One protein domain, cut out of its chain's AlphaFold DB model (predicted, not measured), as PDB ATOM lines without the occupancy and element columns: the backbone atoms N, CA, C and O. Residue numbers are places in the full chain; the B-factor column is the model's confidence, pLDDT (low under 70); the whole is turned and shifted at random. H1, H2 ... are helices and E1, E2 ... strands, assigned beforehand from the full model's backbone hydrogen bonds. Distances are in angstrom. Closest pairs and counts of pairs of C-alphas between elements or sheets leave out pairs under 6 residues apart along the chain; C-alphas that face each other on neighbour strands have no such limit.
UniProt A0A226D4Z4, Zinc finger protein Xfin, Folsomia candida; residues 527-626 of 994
ATOM      1  N   ILE A 527     -62.031   6.299   6.616       45.97
ATOM      2  CA  ILE A 527     -61.189   5.627   5.594       45.97
ATOM      3  C   ILE A 527     -61.896   5.543   4.227       45.97
ATOM      4  O   ILE A 527     -63.110   5.371   4.118       45.97
ATOM      5  N   ASN A 528     -61.121   5.678   3.146       44.97
ATOM      6  CA  ASN A 528     -61.611   5.743   1.768       44.97
ATOM      7  C   ASN A 528     -62.068   4.354   1.235       44.97
ATOM      8  O   ASN A 528     -61.251   3.428   1.186       44.97
ATOM      9  N   PRO A 529     -63.324   4.181   0.752       45.59
ATOM     10  CA  PRO A 529     -63.899   2.868   0.412       45.59
ATOM     11  C   PRO A 529     -63.195   2.019  -0.661       45.59
ATOM     12  O   PRO A 529     -63.623   0.894  -0.907       45.59
ATOM     13  N   ARG A 530     -62.159   2.523  -1.343       49.53
ATOM     14  CA  ARG A 530     -61.408   1.760  -2.361       49.53
ATOM     15  C   ARG A 530     -60.190   1.000  -1.830       49.53
ATOM     16  O   ARG A 530     -59.637   0.213  -2.592       49.53
ATOM     17  N   GLN A 531     -59.780   1.226  -0.580       54.78
ATOM     18  CA  GLN A 531     -58.552   0.644  -0.016       54.78
ATOM     19  C   GLN A 531     -58.793  -0.525   0.963       54.78
ATOM     20  O   GLN A 531     -57.894  -1.344   1.116       54.78
ATOM     21  N   ARG A 532     -59.986  -0.654   1.574       54.44
ATOM     22  CA  ARG A 532     -60.275  -1.645   2.644       54.44
ATOM     23  C   ARG A 532     -59.996  -3.109   2.275       54.44
ATOM     24  O   ARG A 532     -59.114  -3.704   2.868       54.44
ATOM     25  N   HIS A 533     -60.591  -3.611   1.192       61.44
ATOM     26  CA  HIS A 533     -60.376  -4.984   0.694       61.44
ATOM     27  C   HIS A 533     -58.894  -5.371   0.483       61.44
ATOM     28  O   HIS A 533     -58.553  -6.544   0.540       61.44
ATOM     29  N   TRP A 534     -57.996  -4.401   0.266       68.56
ATOM     30  CA  TRP A 534     -56.549  -4.641   0.240       68.56
ATOM     31  C   TRP A 534     -55.874  -4.439   1.616       68.56
ATOM     32  O   TRP A 534     -54.902  -5.125   1.911       68.56
ATOM     33  N   LYS A 535     -56.394  -3.549   2.474       73.38
ATOM     34  CA  LYS A 535     -56.003  -3.391   3.893       73.38
ATOM     35  C   LYS A 535     -56.400  -4.573   4.791       73.38
ATOM     36  O   LYS A 535     -55.931  -4.621   5.924       73.38
ATOM     37  N   GLU A 536     -57.210  -5.508   4.306       72.38
ATOM     38  CA  GLU A 536     -57.480  -6.792   4.970       72.38
ATOM     39  C   GLU A 536     -56.612  -7.938   4.404       72.38
ATOM     40  O   GLU A 536     -56.245  -8.842   5.142       72.38
ATOM     41  N   GLN A 537     -56.234  -7.897   3.117       80.94
ATOM     42  CA  GLN A 537     -55.567  -9.015   2.417       80.94
ATOM     43  C   GLN A 537     -54.035  -8.918   2.302       80.94
ATOM     44  O   GLN A 537     -53.396  -9.874   1.873       80.94
ATOM     45  N   VAL A 538     -53.435  -7.776   2.634       89.88
ATOM     46  CA  VAL A 538     -51.975  -7.580   2.630       89.88
ATOM     47  C   VAL A 538     -51.466  -7.692   4.073       89.88
ATOM     48  O   VAL A 538     -51.850  -6.836   4.870       89.88
ATOM     49  N   PRO A 539     -50.625  -8.676   4.450       91.62
ATOM     50  CA  PRO A 539     -50.022  -8.750   5.789       91.62
ATOM     51  C   PRO A 539     -49.201  -7.501   6.152       91.62
ATOM     52  O   PRO A 539     -48.951  -6.655   5.293       91.62
ATOM     53  N   TYR A 540     -48.770  -7.372   7.407       93.75
ATOM     54  CA  TYR A 540     -47.713  -6.415   7.752       93.75
ATOM     55  C   TYR A 540     -46.330  -7.021   7.469       93.75
ATOM     56  O   TYR A 540     -46.111  -8.210   7.687       93.75
ATOM     57  N   ARG A 541     -45.447  -6.184   6.922       94.62
ATOM     58  CA  ARG A 541     -44.022  -6.374   6.618       94.62
ATOM     59  C   ARG A 541     -43.342  -5.002   6.638       94.62
ATOM     60  O   ARG A 541     -44.030  -3.990   6.462       94.62
ATOM     61  N   ASP A 542     -42.026  -4.977   6.787       89.69
ATOM     62  CA  ASP A 542     -41.227  -3.743   6.800       89.69
ATOM     63  C   ASP A 542     -40.964  -3.219   5.378       89.69
ATOM     64  O   ASP A 542     -40.980  -2.015   5.128       89.69
ATOM     65  N   GLU A 543     -40.844  -4.130   4.408       96.12
ATOM     66  CA  GLU A 543     -40.786  -3.818   2.981       96.12
ATOM     67  C   GLU A 543     -41.845  -4.591   2.178       96.12
ATOM     68  O   GLU A 543     -42.170  -5.748   2.459       96.12
ATOM     69  N   TYR A 544     -42.366  -3.947   1.129       97.75
ATOM     70  CA  TYR A 544     -43.323  -4.527   0.188       97.75
ATOM     71  C   TYR A 544     -42.817  -4.387  -1.246       97.75
ATOM     72  O   TYR A 544     -42.798  -3.290  -1.810       97.75
ATOM     73  N   ASP A 545     -42.477  -5.513  -1.861       96.69
ATOM     74  CA  ASP A 545     -42.166  -5.605  -3.283       96.69
ATOM     75  C   ASP A 545     -43.418  -5.917  -4.110       96.69
ATOM     76  O   ASP A 545     -44.361  -6.545  -3.632       96.69
ATOM     77  N   CYS A 546     -43.457  -5.447  -5.358       96.50
ATOM     78  CA  CYS A 546     -44.614  -5.611  -6.235       96.50
ATOM     79  C   CYS A 546     -44.342  -6.586  -7.384       96.50
ATOM     80  O   CYS A 546     -43.665  -6.233  -8.350       96.50
ATOM     81  N   ASP A 547     -45.008  -7.742  -7.375       94.12
ATOM     82  CA  ASP A 547     -44.943  -8.782  -8.424       94.12
ATOM     83  C   ASP A 547     -45.179  -8.246  -9.853       94.12
ATOM     84  O   ASP A 547     -44.755  -8.835 -10.847       94.12
ATOM     85  N   LYS A 548     -45.893  -7.118  -9.979       93.19
ATOM     86  CA  LYS A 548     -46.257  -6.481 -11.259       93.19
ATOM     87  C   LYS A 548     -45.350  -5.306 -11.650       93.19
ATOM     88  O   LYS A 548     -45.478  -4.789 -12.761       93.19
ATOM     89  N   CYS A 549     -44.458  -4.884 -10.754       95.12
ATOM     90  CA  CYS A 549     -43.419  -3.871 -10.946       95.12
ATOM     91  C   CYS A 549     -42.227  -4.193 -10.012       95.12
ATOM     92  O   CYS A 549     -42.141  -3.576  -8.954       95.12
ATOM     93  N   PRO A 550     -41.301  -5.102 -10.376       87.25
ATOM     94  CA  PRO A 550     -40.197  -5.501  -9.488       87.25
ATOM     95  C   PRO A 550     -39.244  -4.347  -9.119       87.25
ATOM     96  O   PRO A 550     -38.594  -4.387  -8.088       87.25
ATOM     97  N   GLU A 551     -39.216  -3.266  -9.906       92.25
ATOM     98  CA  GLU A 551     -38.502  -2.015  -9.587       92.25
ATOM     99  C   GLU A 551     -39.202  -1.143  -8.513       92.25
ATOM    100  O   GLU A 551     -38.771  -0.022  -8.241       92.25
ATOM    101  N   ARG A 552     -40.342  -1.578  -7.959       92.31
ATOM    102  CA  ARG A 552     -41.181  -0.793  -7.039       92.31
ATOM    103  C   ARG A 552     -41.310  -1.483  -5.684       92.31
ATOM    104  O   ARG A 552     -42.320  -2.133  -5.413       92.31
ATOM    105  N   ARG A 553     -40.301  -1.240  -4.849       95.62
ATOM    106  CA  ARG A 553     -40.314  -1.481  -3.401       95.62
ATOM    107  C   ARG A 553     -41.067  -0.351  -2.685       95.62
ATOM    108  O   ARG A 553     -41.072   0.788  -3.165       95.62
ATOM    109  N   PHE A 554     -41.691  -0.645  -1.548       97.31
ATOM    110  CA  PHE A 554     -42.357   0.329  -0.677       97.31
ATOM    111  C   PHE A 554     -42.013   0.030   0.784       97.31
ATOM    112  O   PHE A 554     -42.211  -1.097   1.222       97.31
ATOM    113  N   ALA A 555     -41.586   1.042   1.540       93.44
ATOM    114  CA  ALA A 555     -41.377   0.950   2.991       93.44
ATOM    115  C   ALA A 555     -42.686   1.074   3.803       93.44
ATOM    116  O   ALA A 555     -42.669   1.101   5.027       93.44
ATOM    117  N   ASP A 556     -43.839   1.224   3.134       94.50
ATOM    118  CA  ASP A 556     -45.125   1.411   3.801       94.50
ATOM    119  C   ASP A 556     -46.268   0.627   3.132       94.50
ATOM    120  O   ASP A 556     -46.449   0.605   1.905       94.50
ATOM    121  N   ARG A 557     -47.093   0.008   3.982       96.00
ATOM    122  CA  ARG A 557     -48.235  -0.830   3.595       96.00
ATOM    123  C   ARG A 557     -49.276  -0.063   2.777       96.00
ATOM    124  O   ARG A 557     -49.941  -0.633   1.909       96.00
ATOM    125  N   GLU A 558     -49.448   1.234   3.030       92.88
ATOM    126  CA  GLU A 558     -50.444   2.047   2.337       92.88
ATOM    127  C   GLU A 558     -49.977   2.511   0.958       92.88
ATOM    128  O   GLU A 558     -50.801   2.610   0.046       92.88
ATOM    129  N   GLY A 559     -48.690   2.802   0.781       94.00
ATOM    130  CA  GLY A 559     -48.031   3.017  -0.502       94.00
ATOM    131  C   GLY A 559     -48.172   1.790  -1.391       94.00
ATOM    132  O   GLY A 559     -48.664   1.907  -2.521       94.00
ATOM    133  N   TYR A 560     -47.890   0.605  -0.845       97.44
ATOM    134  CA  TYR A 560     -48.073  -0.664  -1.548       97.44
ATOM    135  C   TYR A 560     -49.533  -0.908  -1.968       97.44
ATOM    136  O   TYR A 560     -49.828  -1.092  -3.150       97.44
ATOM    137  N   ILE A 561     -50.498  -0.787  -1.049       94.94
ATOM    138  CA  ILE A 561     -51.937  -0.943  -1.349       94.94
ATOM    139  C   ILE A 561     -52.432   0.080  -2.394       94.94
ATOM    140  O   ILE A 561     -53.257  -0.226  -3.270       94.94
ATOM    141  N   ARG A 562     -51.915   1.311  -2.344       94.69
ATOM    142  CA  ARG A 562     -52.190   2.392  -3.307       94.69
ATOM    143  C   ARG A 562     -51.603   2.063  -4.688       94.69
ATOM    144  O   ARG A 562     -52.245   2.355  -5.702       94.69
ATOM    145  N   HIS A 563     -50.465   1.370  -4.742       95.88
ATOM    146  CA  HIS A 563     -49.848   0.847  -5.962       95.88
ATOM    147  C   HIS A 563     -50.575  -0.389  -6.538       95.88
ATOM    148  O   HIS A 563     -50.894  -0.402  -7.731       95.88
ATOM    149  N   LEU A 564     -50.975  -1.372  -5.722       94.94
ATOM    150  CA  LEU A 564     -51.837  -2.486  -6.160       94.94
ATOM    151  C   LEU A 564     -53.171  -1.983  -6.742       94.94
ATOM    152  O   LEU A 564     -53.668  -2.475  -7.761       94.94
ATOM    153  N   THR A 565     -53.732  -0.927  -6.149       92.94
ATOM    154  CA  THR A 565     -54.934  -0.254  -6.662       92.94
ATOM    155  C   THR A 565     -54.702   0.398  -8.035       92.94
ATOM    156  O   THR A 565     -55.611   0.398  -8.870       92.94
ATOM    157  N   TYR A 566     -53.497   0.904  -8.315       92.75
ATOM    158  CA  TYR A 566     -53.121   1.430  -9.633       92.75
ATOM    159  C   TYR A 566     -53.065   0.323 -10.701       92.75
ATOM    160  O   TYR A 566     -53.640   0.504 -11.780       92.75
ATOM    161  N   HIS A 567     -52.502  -0.850 -10.388       93.19
ATOM    162  CA  HIS A 567     -52.544  -2.025 -11.278       93.19
ATOM    163  C   HIS A 567     -53.980  -2.452 -11.602       93.19
ATOM    164  O   HIS A 567     -54.344  -2.506 -12.780       93.19
ATOM    165  N   LYS A 568     -54.846  -2.586 -10.582       88.25
ATOM    166  CA  LYS A 568     -56.284  -2.906 -10.747       88.25
ATOM    167  C   LYS A 568     -57.017  -1.884 -11.642       88.25
ATOM    168  O   LYS A 568     -58.039  -2.203 -12.253       88.25
ATOM    169  N   VAL A 569     -56.514  -0.648 -11.759       88.88
ATOM    170  CA  VAL A 569     -57.034   0.399 -12.665       88.88
ATOM    171  C   VAL A 569     -56.466   0.305 -14.091       88.88
ATOM    172  O   VAL A 569     -57.190   0.631 -15.034       88.88
ATOM    173  N   LEU A 570     -55.218  -0.135 -14.287       83.81
ATOM    174  CA  LEU A 570     -54.646  -0.375 -15.624       83.81
ATOM    175  C   LEU A 570     -55.204  -1.648 -16.282       83.81
ATOM    176  O   LEU A 570     -55.460  -1.657 -17.491       83.81
ATOM    177  N   GLU A 571     -55.446  -2.690 -15.488       84.19
ATOM    178  CA  GLU A 571     -56.103  -3.937 -15.902       84.19
ATOM    179  C   GLU A 571     -57.531  -3.661 -16.389       84.19
ATOM    180  O   GLU A 571     -57.862  -3.952 -17.538       84.19
ATOM    181  N   ARG A 572     -58.344  -2.955 -15.586       81.12
ATOM    182  CA  ARG A 572     -59.706  -2.513 -15.957       81.12
ATOM    183  C   ARG A 572     -59.772  -1.604 -17.191       81.12
ATOM    184  O   ARG A 572     -60.847  -1.428 -17.757       81.12
ATOM    185  N   LYS A 573     -58.651  -1.007 -17.610       80.19
ATOM    186  CA  LYS A 573     -58.541  -0.208 -18.844       80.19
ATOM    187  C   LYS A 573     -58.090  -1.027 -20.060       80.19
ATOM    188  O   LYS A 573     -57.976  -0.452 -21.139       80.19
ATOM    189  N   GLY A 574     -57.816  -2.326 -19.905       76.50
ATOM    190  CA  GLY A 574     -57.321  -3.199 -20.976       76.50
ATOM    191  C   GLY A 574     -55.906  -2.849 -21.445       76.50
ATOM    192  O   GLY A 574     -55.584  -3.043 -22.614       76.50
ATOM    193  N   LYS A 575     -55.078  -2.258 -20.567       63.81
ATOM    194  CA  LYS A 575     -53.813  -1.610 -20.960       63.81
ATOM    195  C   LYS A 575     -52.551  -2.061 -20.225       63.81
ATOM    196  O   LYS A 575     -51.469  -1.719 -20.703       63.81
ATOM    197  N   GLY A 576     -52.683  -2.800 -19.115       58.50
ATOM    198  CA  GLY A 576     -51.608  -3.189 -18.182       58.50
ATOM    199  C   GLY A 576     -50.207  -3.265 -18.799       58.50
ATOM    200  O   GLY A 576     -49.437  -2.311 -18.702       58.50
ATOM    201  N   GLY A 577     -49.901  -4.357 -19.506       70.69
ATOM    202  CA  GLY A 577     -48.549  -4.624 -20.009       70.69
ATOM    203  C   GLY A 577     -47.946  -3.570 -20.956       70.69
ATOM    204  O   GLY A 577     -46.728  -3.417 -20.979       70.69
ATOM    205  N   GLN A 578     -48.746  -2.811 -21.719       66.00
ATOM    206  CA  GLN A 578     -48.202  -1.773 -22.611       66.00
ATOM    207  C   GLN A 578     -48.051  -0.407 -21.940       66.00
ATOM    208  O   GLN A 578     -47.119   0.326 -22.274       66.00
ATOM    209  N   GLU A 579     -48.959  -0.027 -21.039       67.31
ATOM    210  CA  GLU A 579     -48.894   1.285 -20.382       67.31
ATOM    211  C   GLU A 579     -47.892   1.273 -19.207       67.31
ATOM    212  O   GLU A 579     -47.260   2.297 -18.966       67.31
ATOM    213  N   ILE A 580     -47.631   0.103 -18.597       65.88
ATOM    214  CA  ILE A 580     -46.503  -0.127 -17.669       65.88
ATOM    215  C   ILE A 580     -45.158  -0.044 -18.408       65.88
ATOM    216  O   ILE A 580     -44.316   0.764 -18.031       65.88
ATOM    217  N   LYS A 581     -44.951  -0.773 -19.519       70.88
ATOM    218  CA  LYS A 581     -43.678  -0.703 -20.278       70.88
ATOM    219  C   LYS A 581     -43.381   0.694 -20.850       70.88
ATOM    220  O   LYS A 581     -42.226   1.099 -20.918       70.88
ATOM    221  N   LYS A 582     -44.416   1.471 -21.201       76.12
ATOM    222  CA  LYS A 582     -44.301   2.899 -21.584       76.12
ATOM    223  C   LYS A 582     -44.094   3.852 -20.399       76.12
ATOM    224  O   LYS A 582     -43.887   5.047 -20.626       76.12
ATOM    225  N   ARG A 583     -44.205   3.354 -19.166       65.12
ATOM    226  CA  ARG A 583     -43.913   4.081 -17.932       65.12
ATOM    227  C   ARG A 583     -42.520   3.747 -17.402       65.12
ATOM    228  O   ARG A 583     -41.824   4.695 -17.089       65.12
ATOM    229  N   ILE A 584     -42.079   2.486 -17.423       69.31
ATOM    230  CA  ILE A 584     -40.683   2.106 -17.113       69.31
ATOM    231  C   ILE A 584     -39.727   2.885 -18.031       69.31
ATOM    232  O   ILE A 584     -39.011   3.758 -17.560       69.31
ATOM    233  N   LYS A 585     -39.911   2.792 -19.360       70.19
ATOM    234  CA  LYS A 585     -39.159   3.596 -20.351       70.19
ATOM    235  C   LYS A 585     -39.358   5.129 -20.240       70.19
ATOM    236  O   LYS A 585     -38.747   5.886 -20.989       70.19
ATOM    237  N   ARG A 586     -40.233   5.620 -19.352       67.12
ATOM    238  CA  ARG A 586     -40.294   7.046 -18.983       67.12
ATOM    239  C   ARG A 586     -39.530   7.321 -17.696       67.12
ATOM    240  O   ARG A 586     -38.840   8.322 -17.661       67.12
ATOM    241  N   GLU A 587     -39.650   6.453 -16.703       69.50
ATOM    242  CA  GLU A 587     -38.959   6.570 -15.423       69.50
ATOM    243  C   GLU A 587     -37.444   6.370 -15.609       69.50
ATOM    244  O   GLU A 587     -36.670   7.084 -14.987       69.50
ATOM    245  N   ASP A 588     -37.002   5.569 -16.585       68.50
ATOM    246  CA  ASP A 588     -35.604   5.550 -17.053       68.50
ATOM    247  C   ASP A 588     -35.169   6.896 -17.666       68.50
ATOM    248  O   ASP A 588     -34.103   7.412 -17.345       68.50
ATOM    249  N   LEU A 589     -36.035   7.517 -18.479       61.75
ATOM    250  CA  LEU A 589     -35.847   8.872 -19.036       61.75
ATOM    251  C   LEU A 589     -36.108  10.005 -18.020       61.75
ATOM    252  O   LEU A 589     -36.095  11.180 -18.391       61.75
ATOM    253  N   GLU A 590     -36.414   9.665 -16.769       68.00
ATOM    254  CA  GLU A 590     -36.511  10.591 -15.638       68.00
ATOM    255  C   GLU A 590     -35.305  10.373 -14.696       68.00
ATOM    256  O   GLU A 590     -34.753  11.363 -14.227       68.00
ATOM    257  N   LYS A 591     -34.779   9.135 -14.564       72.94
ATOM    258  CA  LYS A 591     -33.461   8.815 -13.964       72.94
ATOM    259  C   LYS A 591     -32.300   9.495 -14.707       72.94
ATOM    260  O   LYS A 591     -31.458  10.109 -14.067       72.94
ATOM    261  N   THR A 592     -32.262   9.443 -16.046       75.75
ATOM    262  CA  THR A 592     -31.243  10.169 -16.845       75.75
ATOM    263  C   THR A 592     -31.486  11.680 -16.912       75.75
ATOM    264  O   THR A 592     -30.677  12.412 -17.474       75.75
ATOM    265  N   GLY A 593     -32.644  12.144 -16.433       84.00
ATOM    266  CA  GLY A 593     -33.161  13.478 -16.711       84.00
ATOM    267  C   GLY A 593     -33.429  13.744 -18.201       84.00
ATOM    268  O   GLY A 593     -33.225  12.902 -19.081       84.00
ATOM    269  N   ARG A 594     -33.920  14.955 -18.480       91.62
ATOM    270  CA  ARG A 594     -34.102  15.504 -19.831       91.62
ATOM    271  C   ARG A 594     -33.352  16.815 -19.969       91.62
ATOM    272  O   ARG A 594     -33.767  17.810 -19.378       91.62
ATOM    273  N   GLN A 595     -32.285  16.808 -20.756       94.44
ATOM    274  CA  GLN A 595     -31.575  18.017 -21.155       94.44
ATOM    275  C   GLN A 595     -32.486  18.923 -22.003       94.44
ATOM    276  O   GLN A 595     -33.366  18.439 -22.718       94.44
ATOM    277  N   CYS A 596     -32.318  20.238 -21.884       94.81
ATOM    278  CA  CYS A 596     -32.979  21.226 -22.728       94.81
ATOM    279  C   CYS A 596     -32.133  21.524 -23.968       94.81
ATOM    280  O   CYS A 596     -31.067  22.118 -23.845       94.81
ATOM    281  N   ASP A 597     -32.662  21.240 -25.156       91.44
ATOM    282  CA  ASP A 597     -32.009  21.477 -26.456       91.44
ATOM    283  C   ASP A 597     -31.711  22.970 -26.775       91.44
ATOM    284  O   ASP A 597     -31.250  23.282 -27.867       91.44
ATOM    285  N   ILE A 598     -32.041  23.905 -25.867       93.06
ATOM    286  CA  ILE A 598     -31.937  25.367 -26.056       93.06
ATOM    287  C   ILE A 598     -31.050  26.041 -24.986       93.06
ATOM    288  O   ILE A 598     -30.542  27.134 -25.216       93.06
ATOM    289  N   CYS A 599     -30.864  25.434 -23.807       93.94
ATOM    290  CA  CYS A 599     -30.010  25.995 -22.742       93.94
ATOM    291  C   CYS A 599     -29.379  24.933 -21.820       93.94
ATOM    292  O   CYS A 599     -29.030  25.227 -20.677       93.94
ATOM    293  N   GLU A 600     -29.348  23.680 -22.268       94.06
ATOM    294  CA  GLU A 600     -28.674  22.518 -21.670       94.06
ATOM    295  C   GLU A 600     -29.055  22.121 -20.230       94.06
ATOM    296  O   GLU A 600     -28.622  21.082 -19.738       94.06
ATOM    297  N   ARG A 601     -29.954  22.854 -19.563       90.75
ATOM    298  CA  ARG A 601     -30.463  22.502 -18.229       90.75
ATOM    299  C   ARG A 601     -31.158  21.137 -18.245       90.75
ATOM    300  O   ARG A 601     -32.030  20.889 -19.079       90.75
ATOM    301  N   VAL A 602     -30.796  20.271 -17.298       92.81
ATOM    302  CA  VAL A 602     -31.352  18.918 -17.142       92.81
ATOM    303  C   VAL A 602     -32.544  18.932 -16.183       92.81
ATOM    304  O   VAL A 602     -32.478  19.477 -15.085       92.81
ATOM    305  N   PHE A 603     -33.650  18.307 -16.593       94.69
ATOM    306  CA  PHE A 603     -34.901  18.249 -15.837       94.69
ATOM    307  C   PHE A 603     -35.310  16.804 -15.538       94.69
ATOM    308  O   PHE A 603     -35.701  16.061 -16.438       94.69
ATOM    309  N   TYR A 604     -35.307  16.430 -14.258       86.56
ATOM    310  CA  TYR A 604     -35.689  15.091 -13.778       86.56
ATOM    311  C   TYR A 604     -37.205  14.814 -13.781       86.56
ATOM    312  O   TYR A 604     -37.638  13.722 -13.430       86.56
ATOM    313  N   THR A 605     -38.043  15.776 -14.196       85.94
ATOM    314  CA  THR A 605     -39.483  15.538 -14.393       85.94
ATOM    315  C   THR A 605     -39.964  16.092 -15.728       85.94
ATOM    316  O   THR A 605     -39.608  17.202 -16.135       85.94
ATOM    317  N   TRP A 606     -40.878  15.370 -16.379       83.69
ATOM    318  CA  TRP A 606     -41.563  15.871 -17.575       83.69
ATOM    319  C   TRP A 606     -42.348  17.174 -17.327       83.69
ATOM    320  O   TRP A 606     -42.534  17.976 -18.243       83.69
ATOM    321  N   GLN A 607     -42.813  17.403 -16.095       84.81
ATOM    322  CA  GLN A 607     -43.646  18.555 -15.756       84.81
ATOM    323  C   GLN A 607     -42.825  19.855 -15.718       84.81
ATOM    324  O   GLN A 607     -43.242  20.852 -16.312       84.81
ATOM    325  N   THR A 608     -41.641  19.826 -15.094       87.62
ATOM    326  CA  THR A 608     -40.704  20.961 -15.052       87.62
ATOM    327  C   THR A 608     -40.085  21.221 -16.427       87.62
ATOM    328  O   THR A 608     -40.165  22.352 -16.908       87.62
ATOM    329  N   TYR A 609     -39.627  20.173 -17.130       94.19
ATOM    330  CA  TYR A 609     -39.168  20.264 -18.526       94.19
ATOM    331  C   TYR A 609     -40.204  20.952 -19.432       94.19
ATOM    332  O   TYR A 609     -39.887  21.863 -20.194       94.19
ATOM    333  N   LYS A 610     -41.486  20.574 -19.321       90.50
ATOM    334  CA  LYS A 610     -42.564  21.167 -20.123       90.50
ATOM    335  C   LYS A 610     -42.866  22.625 -19.747       90.50
ATOM    336  O   LYS A 610     -43.199  23.414 -20.634       90.50
ATOM    337  N   GLY A 611     -42.767  22.991 -18.468       90.38
ATOM    338  CA  GLY A 611     -42.883  24.385 -18.020       90.38
ATOM    339  C   GLY A 611     -41.771  25.263 -18.600       90.38
ATOM    340  O   GLY A 611     -42.034  26.352 -19.110       90.38
ATOM    341  N   HIS A 612     -40.551  24.730 -18.616       95.44
ATOM    342  CA  HIS A 612     -39.361  25.359 -19.173       95.44
ATOM    343  C   HIS A 612     -39.384  25.458 -20.716       95.44
ATOM    344  O   HIS A 612     -39.130  26.522 -21.278       95.44
ATOM    345  N   MET A 613     -39.847  24.428 -21.428       93.88
ATOM    346  CA  MET A 613     -40.134  24.520 -22.871       93.88
ATOM    347  C   MET A 613     -41.196  25.587 -23.194       93.88
ATOM    348  O   MET A 613     -41.118  26.277 -24.212       93.88
ATOM    349  N   ALA A 614     -42.180  25.784 -22.309       89.56
ATOM    350  CA  ALA A 614     -43.143  26.878 -22.428       89.56
ATOM    351  C   ALA A 614     -42.562  28.257 -22.052       89.56
ATOM    352  O   ALA A 614     -43.188  29.271 -22.359       89.56
ATOM    353  N   TYR A 615     -41.398  28.328 -21.399       92.06
ATOM    354  CA  TYR A 615     -40.629  29.559 -21.172       92.06
ATOM    355  C   TYR A 615     -39.825  29.941 -22.423       92.06
ATOM    356  O   TYR A 615     -40.071  31.015 -22.964       92.06
ATOM    357  N   HIS A 616     -39.023  29.035 -22.998       92.62
ATOM    358  CA  HIS A 616     -38.335  29.300 -24.276       92.62
ATOM    359  C   HIS A 616     -39.308  29.658 -25.408       92.62
ATOM    360  O   HIS A 616     -39.070  30.593 -26.167       92.62
ATOM    361  N   LYS A 617     -40.476  29.000 -25.476       85.62
ATOM    362  CA  LYS A 617     -41.531  29.351 -26.444       85.62
ATOM    363  C   LYS A 617     -42.217  30.706 -26.180       85.62
ATOM    364  O   LYS A 617     -42.930  31.202 -27.053       85.62
ATOM    365  N   ARG A 618     -42.036  31.304 -24.997       85.81
ATOM    366  CA  ARG A 618     -42.432  32.694 -24.713       85.81
ATOM    367  C   ARG A 618     -41.314  33.664 -25.081       85.81
ATOM    368  O   ARG A 618     -41.617  34.581 -25.833       85.81
ATOM    369  N   ILE A 619     -40.063  33.404 -24.681       82.31
ATOM    370  CA  ILE A 619     -38.886  34.191 -25.104       82.31
ATOM    371  C   ILE A 619     -38.857  34.326 -26.625       82.31
ATOM    372  O   ILE A 619     -38.980  35.438 -27.120       82.31
ATOM    373  N   LYS A 620     -38.860  33.213 -27.371       84.31
ATOM    374  CA  LYS A 620     -38.803  33.232 -28.843       84.31
ATOM    375  C   LYS A 620     -39.958  34.014 -29.510       84.31
ATOM    376  O   LYS A 620     -39.846  34.485 -30.639       84.31
ATOM    377  N   LYS A 621     -41.089  34.175 -28.812       79.69
ATOM    378  CA  LYS A 621     -42.228  34.988 -29.274       79.69
ATOM    379  C   LYS A 621     -42.055  36.486 -28.954       79.69
ATOM    380  O   LYS A 621     -42.676  37.309 -29.620       79.69
ATOM    381  N   ILE A 622     -41.271  36.823 -27.931       76.75
ATOM    382  CA  ILE A 622     -40.968  38.193 -27.487       76.75
ATOM    383  C   ILE A 622     -39.773  38.750 -28.276       76.75
ATOM    384  O   ILE A 622     -39.902  39.813 -28.873       76.75
ATOM    385  N   THR A 623     -38.678  37.989 -28.397       77.88
ATOM    386  CA  THR A 623     -37.457  38.342 -29.161       77.88
ATOM    387  C   THR A 623     -37.706  38.561 -30.658       77.88
ATOM    388  O   THR A 623     -36.883  39.150 -31.362       77.88
ATOM    389  N   GLY A 624     -38.841  38.074 -31.174       70.06
ATOM    390  CA  GLY A 624     -39.268  38.278 -32.558       70.06
ATOM    391  C   GLY A 624     -38.407  37.554 -33.596       70.06
ATOM    392  O   GLY A 624     -38.510  37.865 -34.782       70.06
ATOM    393  N   GLU A 625     -37.574  36.594 -33.182       63.84
ATOM    394  CA  GLU A 625     -36.598  35.913 -34.043       63.84
ATOM    395  C   GLU A 625     -37.231  35.240 -35.261       63.84
ATOM    396  O   GLU A 625     -36.656  35.310 -36.341       63.84
ATOM    397  N   ASP A 626     -38.440  34.678 -35.131       52.94
ATOM    398  CA  ASP A 626     -39.170  34.106 -36.272       52.94
ATOM    399  C   ASP A 626     -39.345  35.137 -37.409       52.94
ATOM    400  O   ASP A 626     -39.140  34.796 -38.567       52.94
TER     401      ASP A 626
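Overview. This is residues 527 to 626 of the 994 residues of the protein "Zinc finger protein Xfin" of Folsomia candida (UniProt A0A226D4Z4). Picture two small lobes at opposite ends of a long shape, joined by the helix H3: in one lobe H2 packs along the small hairpin E1 and E2 with the short H1 across it, and in the other the looped residues 592 to 605 fold back beside H4. The tail end, residues 617 to 626, of which 617 to 622 belong to H4, sticks out free. You have 100 residues with four named helices and two named strands, in the order H1 E1 E2 H2 H3 H4; the sheet, in the order E1 - E2, is antiparallel, and the class is mostly helix. The whole is only just extended, close to loose, with a radius of gyration of the C-alphas of 19.4 A, and it is a rod spanning 61 by 28 by 25 A.

Arrangement. Start at the hairpin of E1, residues 544 to 546, and E2, residues 549 to 554, antiparallel at 159 degrees; there N 544 and O 554 are 2.9 A apart and N 549 and O 546 are 2.9 A apart, both within hydrogen-bond range. Next find H2, residues 557 to 571, whose closest C-alphas to E1 are Tyr 560 and Tyr 544, 6.4 A apart. H1, residues 532 to 537, only just touches H2, at residues 558 to 561 alone, with 3 pairs of C-alphas within 8 A. The closest C-alphas there are those of Trp 534 and Ile 561, 6.1 A apart, and the two helices are about perpendicular at 76 degrees. H3, residues 576 to 591, touches H2 only at the corner by their link, and only just, with 3 pairs of C-alphas within 8 A; H2 touches H3 with residues 567 to 570 alone and H3 touches H2 with residues 576 to 579 alone, the closest C-alphas being those of Leu 570 and Gly 576, 4.9 A apart. H3 and H4, residues 606 to 622, are close but not clearly touching, with Glu 590 and Trp 606 the closest C-alphas at 7.6 A, and they stand at a steep tilt of 64 degrees. H4 is apart from H1, H2, E1 and E2. In H2 every O i to N i+4 pair is within hydrogen-bond range; in H1 it is 1 of 2, in H3 9 of 12 and in H4 11 of 13.

Along the chain. Find C-alpha 544 of E1 at (-43.323, -4.527, 0.188); E1 is 6.6 A long and E2 11.1 A. From C-alpha 557 at (-48.235, -0.830, 3.595) H2 runs 21.3 A. H1 is 8.7 A long, H3 22.2 A, and H4 24.4 A, ending at C-alpha 622 at (-40.968, 38.193, -27.487).

Size, cuts and confidence. The two C-alphas farthest apart are those of Pro 539 and Gly 624, at 61.6 A. The printed part has no cut. The link from H3 to H4 is long, and in it residues 594 to 595 pair antiparallel with residues 602 to 603. Mean pLDDT of the printed part is 82.3, and 22 residues are under 70, among them residues 527 to 534 and 586 to 590.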